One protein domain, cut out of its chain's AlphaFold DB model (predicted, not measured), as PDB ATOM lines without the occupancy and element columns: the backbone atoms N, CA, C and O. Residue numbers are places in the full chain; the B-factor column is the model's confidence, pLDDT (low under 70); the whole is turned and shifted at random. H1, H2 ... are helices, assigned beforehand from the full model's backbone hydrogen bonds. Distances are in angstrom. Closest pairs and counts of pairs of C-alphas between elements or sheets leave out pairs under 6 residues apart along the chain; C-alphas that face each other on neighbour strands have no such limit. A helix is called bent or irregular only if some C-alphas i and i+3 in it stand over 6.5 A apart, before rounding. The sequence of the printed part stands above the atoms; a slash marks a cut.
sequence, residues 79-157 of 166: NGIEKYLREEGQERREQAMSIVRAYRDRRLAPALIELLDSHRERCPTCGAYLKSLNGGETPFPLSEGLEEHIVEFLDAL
ATOM      1  N   ASN A  79     -42.910  42.010  -0.659       90.56
ATOM      2  CA  ASN A  79     -43.251  43.350  -1.127       90.56
ATOM      3  C   ASN A  79     -42.160  43.917  -2.042       90.56
ATOM      4  O   ASN A  79     -42.477  44.585  -3.019       90.56
ATOM      5  N   GLY A  80     -40.887  43.637  -1.742       87.38
ATOM      6  CA  GLY A  80     -39.776  43.962  -2.632       87.38
ATOM      7  C   GLY A  80     -39.954  43.317  -4.005       87.38
ATOM      8  O   GLY A  80     -39.966  44.025  -5.002       87.38
ATOM      9  N   ILE A  81     -40.164  41.998  -4.056       87.62
ATOM     10  CA  ILE A  81     -40.379  41.253  -5.310       87.62
ATOM     11  C   ILE A  81     -41.598  41.784  -6.076       87.62
ATOM     12  O   ILE A  81     -41.496  42.065  -7.264       87.62
ATOM     13  N   GLU A  82     -42.738  41.964  -5.406       89.00
ATOM     14  CA  GLU A  82     -43.959  42.501  -6.025       89.00
ATOM     15  C   GLU A  82     -43.754  43.913  -6.582       89.00
ATOM     16  O   GLU A  82     -44.284  44.243  -7.642       89.00
ATOM     17  N   LYS A  83     -42.978  44.748  -5.880       88.38
ATOM     18  CA  LYS A  83     -42.604  46.082  -6.348       88.38
ATOM     19  C   LYS A  83     -41.761  45.997  -7.622       88.38
ATOM     20  O   LYS A  83     -42.143  46.627  -8.599       88.38
ATOM     21  N   TYR A  84     -40.694  45.194  -7.631       81.31
ATOM     22  CA  TYR A  84     -39.851  45.004  -8.819       81.31
ATOM     23  C   TYR A  84     -40.663  44.519 -10.024       81.31
ATOM     24  O   TYR A  84     -40.563  45.106 -11.092       81.31
ATOM     25  N   LEU A  85     -41.526  43.513  -9.843       82.25
ATOM     26  CA  LEU A  85     -42.376  42.992 -10.922       82.25
ATOM     27  C   LEU A  85     -43.356  44.046 -11.458       82.25
ATOM     28  O   LEU A  85     -43.647  44.078 -12.650       82.25
ATOM     29  N   ARG A  86     -43.886  44.911 -10.583       80.31
ATOM     30  CA  ARG A  86     -44.768  46.011 -10.993       80.31
ATOM     31  C   ARG A  86     -44.007  47.095 -11.751       80.31
ATOM     32  O   ARG A  86     -44.530  47.583 -12.745       80.31
ATOM     33  N   GLU A  87     -42.823  47.470 -11.274       80.81
ATOM     34  CA  GLU A  87     -41.951  48.454 -11.929       80.81
ATOM     35  C   GLU A  87     -41.519  47.947 -13.314       80.81
ATOM     36  O   GLU A  87     -41.733  48.643 -14.300       80.81
ATOM     37  N   GLU A  88     -41.061  46.697 -13.420       75.94
ATOM     38  CA  GLU A  88     -40.695  46.057 -14.692       75.94
ATOM     39  C   GLU A  88     -41.889  45.964 -15.663       75.94
ATOM     40  O   GLU A  88     -41.769  46.277 -16.848       75.94
ATOM     41  N   GLY A  89     -43.073  45.581 -15.170       80.31
ATOM     42  CA  GLY A  89     -44.295  45.568 -15.979       80.31
ATOM     43  C   GLY A  89     -44.720  46.965 -16.447       80.31
ATOM     44  O   GLY A  89     -45.196  47.125 -17.568       80.31
ATOM     45  N   GLN A  90     -44.524  47.994 -15.618       82.38
ATOM     46  CA  GLN A  90     -44.817  49.376 -15.993       82.38
ATOM     47  C   GLN A  90     -43.848  49.885 -17.068       82.38
ATOM     48  O   GLN A  90     -44.307  50.462 -18.053       82.38
ATOM     49  N   GLU A  91     -42.545  49.638 -16.917       82.12
ATOM     50  CA  GLU A  91     -41.527  50.014 -17.905       82.12
ATOM     51  C   GLU A  91     -41.813  49.375 -19.274       82.12
ATOM     52  O   GLU A  91     -41.830  50.074 -20.292       82.12
ATOM     53  N   ARG A  92     -42.144  48.074 -19.304       80.56
ATOM     54  CA  ARG A  92     -42.545  47.361 -20.533       80.56
ATOM     55  C   ARG A  92     -43.763  47.992 -21.201       80.56
ATOM     56  O   ARG A  92     -43.758  48.241 -22.409       80.56
ATOM     57  N   ARG A  93     -44.794  48.311 -20.417       82.00
ATOM     58  CA  ARG A  93     -46.016  48.951 -20.916       82.00
ATOM     59  C   ARG A  93     -45.756  50.343 -21.481       82.00
ATOM     60  O   ARG A  93     -46.296  50.698 -22.532       82.00
ATOM     61  N   GLU A  94     -44.941  51.139 -20.797       84.81
ATOM     62  CA  GLU A  94     -44.537  52.472 -21.248       84.81
ATOM     63  C   GLU A  94     -43.742  52.400 -22.558       84.81
ATOM     64  O   GLU A  94     -44.022  53.159 -23.492       84.81
ATOM     65  N   GLN A  95     -42.818  51.442 -22.670       83.38
ATOM     66  CA  GLN A  95     -42.048  51.203 -23.887       83.38
ATOM     67  C   GLN A  95     -42.953  50.797 -25.057       83.38
ATOM     68  O   GLN A  95     -42.884  51.411 -26.127       83.38
ATOM     69  N   ALA A  96     -43.870  49.848 -24.848       85.94
ATOM     70  CA  ALA A  96     -44.830  49.431 -25.868       85.94
ATOM     71  C   ALA A  96     -45.712  50.600 -26.343       85.94
ATOM     72  O   ALA A  96     -45.900  50.806 -27.545       85.94
ATOM     73  N   MET A  97     -46.198  51.437 -25.419       85.62
ATOM     74  CA  MET A  97     -46.965  52.640 -25.766       85.62
ATOM     75  C   MET A  97     -46.143  53.671 -26.539       85.62
ATOM     76  O   MET A  97     -46.678  54.324 -27.438       85.62
ATOM     77  N   SER A  98     -44.862  53.832 -26.206       88.12
ATOM     78  CA  SER A  98     -43.956  54.716 -26.941       88.12
ATOM     79  C   SER A  98     -43.821  54.279 -28.402       88.12
ATOM     80  O   SER A  98     -43.973  55.106 -29.304       88.12
ATOM     81  N   ILE A  99     -43.652  52.973 -28.647       87.94
ATOM     82  CA  ILE A  99     -43.579  52.398 -29.999       87.94
ATOM     83  C   ILE A  99     -44.884  52.602 -30.765       87.94
ATOM     84  O   ILE A  99     -44.858  53.090 -31.893       87.94
ATOM     85  N   VAL A 100     -46.035  52.310 -30.152       87.56
ATOM     86  CA  VAL A 100     -47.353  52.521 -30.777       87.56
ATOM     87  C   VAL A 100     -47.546  53.981 -31.193       87.56
ATOM     88  O   VAL A 100     -47.992  54.260 -32.308       87.56
ATOM     89  N   ARG A 101     -47.186  54.929 -30.317       86.94
ATOM     90  CA  ARG A 101     -47.262  56.367 -30.617       86.94
ATOM     91  C   ARG A 101     -46.303  56.758 -31.738       86.94
ATOM     92  O   ARG A 101     -46.703  57.480 -32.645       86.94
ATOM     93  N   ALA A 102     -45.063  56.275 -31.703       89.00
ATOM     94  CA  ALA A 102     -44.077  56.562 -32.740       89.00
ATOM     95  C   ALA A 102     -44.482  55.980 -34.102       89.00
ATOM     96  O   ALA A 102     -44.319  56.656 -35.115       89.00
ATOM     97  N   TYR A 103     -45.070  54.782 -34.135       87.62
ATOM     98  CA  TYR A 103     -45.621  54.180 -35.348       87.62
ATOM     99  C   TYR A 103     -46.757  55.032 -35.931       87.62
ATOM    100  O   TYR A 103     -46.704  55.396 -37.107       87.62
ATOM    101  N   ARG A 104     -47.737  55.427 -35.101       86.69
ATOM    102  CA  ARG A 104     -48.842  56.316 -35.508       86.69
ATOM    103  C   ARG A 104     -48.328  57.632 -36.088       86.69
ATOM    104  O   ARG A 104     -48.791  58.075 -37.133       86.69
ATOM    105  N   ASP A 105     -47.359  58.243 -35.412       87.94
ATOM    106  CA  ASP A 105     -46.806  59.543 -35.793       87.94
ATOM    107  C   ASP A 105     -45.763  59.435 -36.929       87.94
ATOM    108  O   ASP A 105     -45.162  60.445 -37.291       87.94
ATOM    109  N   ARG A 106     -45.515  58.228 -37.473       87.88
ATOM    110  CA  ARG A 106     -44.479  57.932 -38.486       87.88
ATOM    111  C   ARG A 106     -43.070  58.404 -38.072       87.88
ATOM    112  O   ARG A 106     -42.299  58.879 -38.897       87.88
ATOM    113  N   ARG A 107     -42.735  58.268 -36.781       89.69
ATOM    114  CA  ARG A 107     -41.448  58.660 -36.165       89.69
ATOM    115  C   ARG A 107     -40.484  57.495 -35.896       89.69
ATOM    116  O   ARG A 107     -39.430  57.721 -35.313       89.69
ATOM    117  N   LEU A 108     -40.845  56.267 -36.266       88.31
ATOM    118  CA  LEU A 108     -39.936  55.114 -36.215       88.31
ATOM    119  C   LEU A 108     -38.987  55.109 -37.424       88.31
ATOM    120  O   LEU A 108     -39.262  55.760 -38.434       88.31
ATOM    121  N   ALA A 109     -37.901  54.336 -37.347       88.25
ATOM    122  CA  ALA A 109     -37.030  54.109 -38.500       88.25
ATOM    123  C   ALA A 109     -37.830  53.545 -39.703       88.25
ATOM    124  O   ALA A 109     -38.694  52.684 -39.502       88.25
ATOM    125  N   PRO A 110     -37.553  53.961 -40.959       88.06
ATOM    126  CA  PRO A 110     -38.337  53.537 -42.127       88.06
ATOM    127  C   PRO A 110     -38.447  52.014 -42.289       88.06
ATOM    128  O   PRO A 110     -39.517  51.506 -42.609       88.06
ATOM    129  N   ALA A 111     -37.370  51.279 -41.996       86.00
ATOM    130  CA  ALA A 111     -37.363  49.817 -42.042       86.00
ATOM    131  C   ALA A 111     -38.361  49.190 -41.049       86.00
ATOM    132  O   ALA A 111     -39.058  48.234 -41.387       86.00
ATOM    133  N   LEU A 112     -38.476  49.759 -39.845       86.94
ATOM    134  CA  LEU A 112     -39.416  49.298 -38.821       86.94
ATOM    135  C   LEU A 112     -40.858  49.660 -39.173       86.94
ATOM    136  O   LEU A 112     -41.764  48.876 -38.908       86.94
ATOM    137  N   ILE A 113     -41.079  50.816 -39.803       88.12
ATOM    138  CA  ILE A 113     -42.403  51.209 -40.296       88.12
ATOM    139  C   ILE A 113     -42.912  50.200 -41.332       88.12
ATOM    140  O   ILE A 113     -44.031  49.716 -41.189       88.12
ATOM    141  N   GLU A 114     -42.092  49.846 -42.325       88.75
ATOM    142  CA  GLU A 114     -42.453  48.859 -43.354       88.75
ATOM    143  C   GLU A 114     -42.705  47.467 -42.756       88.75
ATOM    144  O   GLU A 114     -43.672  46.786 -43.110       88.75
ATOM    145  N   LEU A 115     -41.871  47.051 -41.798       87.88
ATOM    146  CA  LEU A 115     -42.038  45.781 -41.097       87.88
ATOM    147  C   LEU A 115     -43.360  45.743 -40.319       87.88
ATOM    148  O   LEU A 115     -44.118  44.778 -40.440       87.88
ATOM    149  N   LEU A 116     -43.666  46.799 -39.561       88.25
ATOM    150  CA  LEU A 116     -44.905  46.901 -38.790       88.25
ATOM    151  C   LEU A 116     -46.137  47.039 -39.694       88.25
ATOM    152  O   LEU A 116     -47.164  46.433 -39.395       88.25
ATOM    153  N   ASP A 117     -46.040  47.758 -40.817       89.50
ATOM    154  CA  ASP A 117     -47.104  47.835 -41.825       89.50
ATOM    155  C   ASP A 117     -47.398  46.452 -42.426       89.50
ATOM    156  O   ASP A 117     -48.559  46.054 -42.518       89.50
ATOM    157  N   SER A 118     -46.371  45.660 -42.736       90.19
ATOM    158  CA  SER A 118     -46.539  44.271 -43.191       90.19
ATOM    159  C   SER A 118     -47.129  43.362 -42.101       90.19
ATOM    160  O   SER A 118     -48.042  42.568 -42.359       90.19
ATOM    161  N   HIS A 119     -46.663  43.501 -40.855       89.00
ATOM    162  CA  HIS A 119     -47.152  42.727 -39.715       89.00
ATOM    163  C   HIS A 119     -48.630  43.015 -39.419       89.00
ATOM    164  O   HIS A 119     -49.410  42.081 -39.211       89.00
ATOM    165  N   ARG A 120     -49.054  44.286 -39.458       88.94
ATOM    166  CA  ARG A 120     -50.445  44.680 -39.172       88.94
ATOM    167  C   ARG A 120     -51.451  44.033 -40.128       88.94
ATOM    168  O   ARG A 120     -52.612  43.859 -39.766       88.94
ATOM    169  N   GLU A 121     -51.041  43.707 -41.354       89.12
ATOM    170  CA  GLU A 121     -51.931  43.088 -42.338       89.12
ATOM    171  C   GLU A 121     -52.151  41.596 -42.074       89.12
ATOM    172  O   GLU A 121     -53.155  41.038 -42.515       89.12
ATOM    173  N   ARG A 122     -51.243  40.953 -41.332       89.31
ATOM    174  CA  ARG A 122     -51.204  39.493 -41.154       89.31
ATOM    175  C   ARG A 122     -51.413  39.040 -39.709       89.31
ATOM    176  O   ARG A 122     -51.668  37.859 -39.489       89.31
ATOM    177  N   CYS A 123     -51.305  39.944 -38.737       87.62
ATOM    178  CA  CYS A 123     -51.392  39.620 -37.319       87.62
ATOM    179  C   CYS A 123     -52.814  39.821 -36.761       87.62
ATOM    180  O   CYS A 123     -53.315  40.950 -36.788       87.62
ATOM    181  N   PRO A 124     -53.459  38.777 -36.204       85.81
ATOM    182  CA  PRO A 124     -54.793  38.894 -35.612       85.81
ATOM    183  C   PRO A 124     -54.798  39.712 -34.311       85.81
ATOM    184  O   PRO A 124     -55.788  40.378 -34.023       85.81
ATOM    185  N   THR A 125     -53.690  39.706 -33.562       85.75
ATOM    186  CA  THR A 125     -53.540  40.412 -32.278       85.75
ATOM    187  C   THR A 125     -53.315  41.912 -32.476       85.75
ATOM    188  O   THR A 125     -53.957  42.740 -31.838       85.75
ATOM    189  N   CYS A 126     -52.419  42.283 -33.396       86.94
ATOM    190  CA  CYS A 126     -52.020  43.677 -33.598       86.94
ATOM    191  C   CYS A 126     -52.836  44.384 -34.685       86.94
ATOM    192  O   CYS A 126     -53.025  45.597 -34.624       86.94
ATOM    193  N   GLY A 127     -53.321  43.652 -35.692       87.31
ATOM    194  CA  GLY A 127     -53.840  44.232 -36.930       87.31
ATOM    195  C   GLY A 127     -55.038  45.154 -36.736       87.31
ATOM    196  O   GLY A 127     -55.036  46.266 -37.259       87.31
ATOM    197  N   ALA A 128     -56.041  44.740 -35.955       84.19
ATOM    198  CA  ALA A 128     -57.224  45.563 -35.698       84.19
ATOM    199  C   ALA A 128     -56.862  46.874 -34.978       84.19
ATOM    200  O   ALA A 128     -57.280  47.953 -35.404       84.19
ATOM    201  N   TYR A 129     -56.029  46.783 -33.935       85.56
ATOM    202  CA  TYR A 129     -55.590  47.941 -33.162       85.56
ATOM    203  C   TYR A 129     -54.738  48.888 -34.014       85.56
ATOM    204  O   TYR A 129     -55.076  50.062 -34.145       85.56
ATOM    205  N   LEU A 130     -53.688  48.390 -34.674       85.81
ATOM    206  CA  LEU A 130     -52.795  49.218 -35.491       85.81
ATOM    207  C   LEU A 130     -53.521  49.877 -36.676       85.81
ATOM    208  O   LEU A 130     -53.268  51.042 -36.974       85.81
ATOM    209  N   LYS A 131     -54.476  49.185 -37.316       84.50
ATOM    210  CA  LYS A 131     -55.314  49.768 -38.384       84.50
ATOM    211  C   LYS A 131     -56.228  50.883 -37.867       84.50
ATOM    212  O   LYS A 131     -56.491  51.833 -38.607       84.50
ATOM    213  N   SER A 132     -56.678  50.794 -36.613       81.69
ATOM    214  CA  SER A 132     -57.530  51.811 -35.981       81.69
ATOM    215  C   SER A 132     -56.798  53.120 -35.645       81.69
ATOM    216  O   SER A 132     -57.442  54.157 -35.497       81.69
ATOM    217  N   LEU A 133     -55.459  53.117 -35.606       79.00
ATOM    218  CA  LEU A 133     -54.647  54.301 -35.285       79.00
ATOM    219  C   LEU A 133     -54.701  55.412 -36.349       79.00
ATOM    220  O   LEU A 133     -54.278  56.533 -36.078       79.00
ATOM    221  N   ASN A 134     -55.252  55.137 -37.535       67.00
ATOM    222  CA  ASN A 134     -55.367  56.095 -38.641       67.00
ATOM    223  C   ASN A 134     -56.412  57.218 -38.408       67.00
ATOM    224  O   ASN A 134     -56.590  58.058 -39.287       67.00
ATOM    225  N   GLY A 135     -57.121  57.233 -37.266       58.69
ATOM    226  CA  GLY A 135     -58.304  58.078 -37.035       58.69
ATOM    227  C   GLY A 135     -58.309  59.007 -35.808       58.69
ATOM    228  O   GLY A 135     -59.345  59.618 -35.565       58.69
ATOM    229  N   GLY A 136     -57.225  59.138 -35.025       63.91
ATOM    230  CA  GLY A 136     -57.200  60.037 -33.852       63.91
ATOM    231  C   GLY A 136     -56.371  59.551 -32.654       63.91
ATOM    232  O   GLY A 136     -55.317  58.935 -32.825       63.91
ATOM    233  N   GLU A 137     -56.805  59.889 -31.430       59.16
ATOM    234  CA  GLU A 137     -56.121  59.518 -30.177       59.16
ATOM    235  C   GLU A 137     -55.890  58.001 -30.063       59.16
ATOM    236  O   GLU A 137     -56.733  57.197 -30.456       59.16
ATOM    237  N   THR A 138     -54.734  57.603 -29.516       63.53
ATOM    238  CA  THR A 138     -54.404  56.189 -29.274       63.53
ATOM    239  C   THR A 138     -55.404  55.587 -28.281       63.53
ATOM    240  O   THR A 138     -55.445  56.072 -27.145       63.53
ATOM    241  N   PRO A 139     -56.162  54.534 -28.641       66.62
ATOM    242  CA  PRO A 139     -57.099  53.904 -27.720       66.62
ATOM    243  C   PRO A 139     -56.368  53.345 -26.492       66.62
ATOM    244  O   PRO A 139     -55.350  52.662 -26.636       66.62
ATOM    245  N   PHE A 140     -56.879  53.633 -25.294       60.75
ATOM    246  CA  PHE A 140     -56.393  53.064 -24.036       60.75
ATOM    247  C   PHE A 140     -57.513  52.259 -23.362       60.75
ATOM    248  O   PHE A 140     -58.636  52.765 -23.276       60.75
ATOM    249  N   PRO A 141     -57.232  51.059 -22.823       66.81
ATOM    250  CA  PRO A 141     -55.938  50.362 -22.805       66.81
ATOM    251  C   PRO A 141     -55.539  49.784 -24.178       66.81
ATOM    252  O   PRO A 141     -56.353  49.738 -25.097       66.81
ATOM    253  N   LEU A 142     -54.275  49.353 -24.314       73.56
ATOM    254  CA  LEU A 142     -53.857  48.503 -25.437       73.56
ATOM    255  C   LEU A 142     -54.755  47.254 -25.493       73.56
ATOM    256  O   LEU A 142     -55.218  46.785 -24.450       73.56
ATOM    257  N   SER A 143     -55.003  46.720 -26.691       74.06
ATOM    258  CA  SER A 143     -55.713  45.444 -26.822       74.06
ATOM    259  C   SER A 143     -54.967  44.323 -26.091       74.06
ATOM    260  O   SER A 143     -53.739  44.336 -26.002       74.06
ATOM    261  N   GLU A 144     -55.716  43.349 -25.581       75.00
ATOM    262  CA  GLU A 144     -55.160  42.155 -24.940       75.00
ATOM    263  C   GLU A 144     -54.115  41.480 -25.851       75.00
ATOM    264  O   GLU A 144     -54.326  41.349 -27.058       75.00
ATOM    265  N   GLY A 145     -52.952  41.136 -25.290       77.88
ATOM    266  CA  GLY A 145     -51.824  40.525 -26.010       77.88
ATOM    267  C   GLY A 145     -51.001  41.460 -26.913       77.88
ATOM    268  O   GLY A 145     -49.946  41.059 -27.394       77.88
ATOM    269  N   LEU A 146     -51.420  42.713 -27.143       84.06
ATOM    270  CA  LEU A 146     -50.642  43.656 -27.963       84.06
ATOM    271  C   LEU A 146     -49.341  44.086 -27.279       84.06
ATOM    272  O   LEU A 146     -48.320  44.227 -27.944       84.06
ATOM    273  N   GLU A 147     -49.388  44.311 -25.967       84.31
ATOM    274  CA  GLU A 147     -48.212  44.689 -25.177       84.31
ATOM    275  C   GLU A 147     -47.130  43.603 -25.243       84.31
ATOM    276  O   GLU A 147     -45.986  43.907 -25.567       84.31
ATOM    277  N   GLU A 148     -47.517  42.340 -25.044       84.38
ATOM    278  CA  GLU A 148     -46.625  41.176 -25.121       84.38
ATOM    279  C   GLU A 148     -45.982  41.053 -26.507       84.38
ATOM    280  O   GLU A 148     -44.762  40.988 -26.608       84.38
ATOM    281  N   HIS A 149     -46.772  41.143 -27.581       88.88
ATOM    282  CA  HIS A 149     -46.248  41.110 -28.951       88.88
ATOM    283  C   HIS A 149     -45.246  42.235 -29.255       88.88
ATOM    284  O   HIS A 149     -44.286  42.020 -29.994       88.88
ATOM    285  N   ILE A 150     -45.466  43.451 -28.739       86.75
ATOM    286  CA  ILE A 150     -44.531  44.564 -28.963       86.75
ATOM    287  C   ILE A 150     -43.230  44.331 -28.192       86.75
ATOM    288  O   ILE A 150     -42.162  44.605 -28.731       86.75
ATOM    289  N   VAL A 151     -43.303  43.817 -26.963       82.75
ATOM    290  CA  VAL A 151     -42.109  43.481 -26.174       82.75
ATOM    291  C   VAL A 151     -41.309  42.369 -26.851       82.75
ATOM    292  O   VAL A 151     -40.119  42.548 -27.080       82.75
ATOM    293  N   GLU A 152     -41.958  41.281 -27.274       85.69
ATOM    294  CA  GLU A 152     -41.301  40.191 -28.013       85.69
ATOM    295  C   GLU A 152     -40.627  40.687 -29.298       85.69
ATOM    296  O   GLU A 152     -39.528  40.254 -29.643       85.69
ATOM    297  N   PHE A 153     -41.268  41.620 -30.005       85.50
ATOM    298  CA  PHE A 153     -40.679  42.255 -31.176       85.50
ATOM    299  C   PHE A 153     -39.411  43.047 -30.832       85.50
ATOM    300  O   PHE A 153     -38.419  42.935 -31.548       85.50
ATOM    301  N   LEU A 154     -39.433  43.832 -29.751       79.50
ATOM    302  CA  LEU A 154     -38.282  44.623 -29.310       79.50
ATOM    303  C   LEU A 154     -37.121  43.738 -28.842       79.50
ATOM    304  O   LEU A 154     -35.977  44.020 -29.187       79.50
ATOM    305  N   ASP A 155     -37.414  42.652 -28.125       81.62
ATOM    306  CA  ASP A 155     -36.412  41.673 -27.684       81.62
ATOM    307  C   ASP A 155     -35.767  40.923 -28.863       81.62
ATOM    308  O   ASP A 155     -34.638  40.440 -28.760       81.62
ATOM    309  N   ALA A 156     -36.465  40.834 -29.999       84.56
ATOM    310  CA  ALA A 156     -35.970  40.212 -31.223       84.56
ATOM    311  C   ALA A 156     -35.133  41.153 -32.112       84.56
ATOM    312  O   ALA A 156     -34.599  40.697 -33.131       84.56
ATOM    313  N   LEU A 157     -35.009  42.443 -31.767       78.50
ATOM    314  CA  LEU A 157     -34.195  43.380 -32.541       78.50
ATOM    315  C   LEU A 157     -32.692  43.066 -32.400       78.50
ATOM    316  O   LEU A 157     -32.220  42.710 -31.315       78.50
TER     317      LEU A 157
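Overview. This is residues 79 to 157 of the 166 residues of the protein "zf-HC2 domain-containing protein" of Deltaproteobacteria bacterium GWC2_65_14 (UniProt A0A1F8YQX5). One long helix, H1, makes the long axis, and its first part, residues 79 to 91, sticks out as a free arm; its other end runs into a small head made with three short helices. In the head H4 crosses H1 at about a right angle, while H2 and H3, joined by a tight turn and packed on each other where they meet, sit at the far end of H1, with H2 across that end. The printed part has 79 residues with four named helices, H1, H2, H3 and H4 in that order along the chain, and no named strand, and its class is all helix. The whole is only just compact, close to loose, with a radius of gyration of the C-alphas of 13.4 A, and its outline is elongated, spanning 41 by 26 by 23 A; the arm makes the length.

Along the chain. Find C-alpha 79 at (-43.251, 43.350, -1.127); there H1 begins, and it runs through residues 79 to 104 to C-alpha 104 at (-48.842, 56.316, -35.508), 37.2 A from first to last C-alpha. Watch z fall along it. After five residues you reach H2, residues 110 to 122, which is 19.1 A long from first to last C-alpha. Four residues later H3 takes up residues 127 to 135, 14.5 A from first to last C-alpha; it is neither bent nor irregular, but only just: C-alphas 132 and 135 are 6.4 A apart. Ten more residues bring you to H4, residues 146 to 155, 14.4 A from first to last C-alpha, which ends at C-alpha 155 at (-36.412, 41.673, -27.684).

Arrangement. Start on H1, whose residues 79 to 91 stand free. Just beyond them, H1 touches H4 with residues 92 to 99 alone; look at Ala 96 and Ile 150, whose C-alphas are the closest of the two helices at 5.8 A. The lines of H1 and H4 stand at 90 degrees, about perpendicular. Go on to the last residues of H1: with residues 100 to 104 alone it only just touches H3, with 3 pairs of C-alphas within 8 A, the closest being those of Arg 104 and Leu 133 at 6.1 A. H1 and H3 run the same way at a steep tilt of 59 degrees. H1 and H2 are close but not clearly touching, with the C-alphas of Tyr 103 and Ile 113 the closest at 6.6 A, and their lines are about perpendicular at 82 degrees. H2 touches H3 with residues 119 to 121 alone, where the C-alphas of Arg 120 and Gly 127 are the closest at 4.1 A; the two run opposite ways at a steep tilt of 62 degrees. The helix packing is mostly crossed, with no touching pair at a shallow tilt. H2 and H4 are apart, and H3 and H4 are only just apart, 8.4 A at their closest C-alphas. Every O i to N i+4 pair is within hydrogen-bond range in H1 and H4; in H2 it is 7 of 9 and in H3 3 of 5.

Size, cuts and confidence. The two C-alphas farthest apart are those of Asn 79 and Glu 114, 42.6 A. Without residues 79 to 91 the body has 66 residues, spans 26 by 22 by 21 A and has a radius of gyration of 10.8 A. The printed part has no cut. The links H1 to H2 and H2 to H3 are tight, the link H3 to H4 is short, and no link is long. The mean pLDDT of the printed part is 82.8; look for values under 70 at residues 134 to 141, of which 134 and 135 belong to H3.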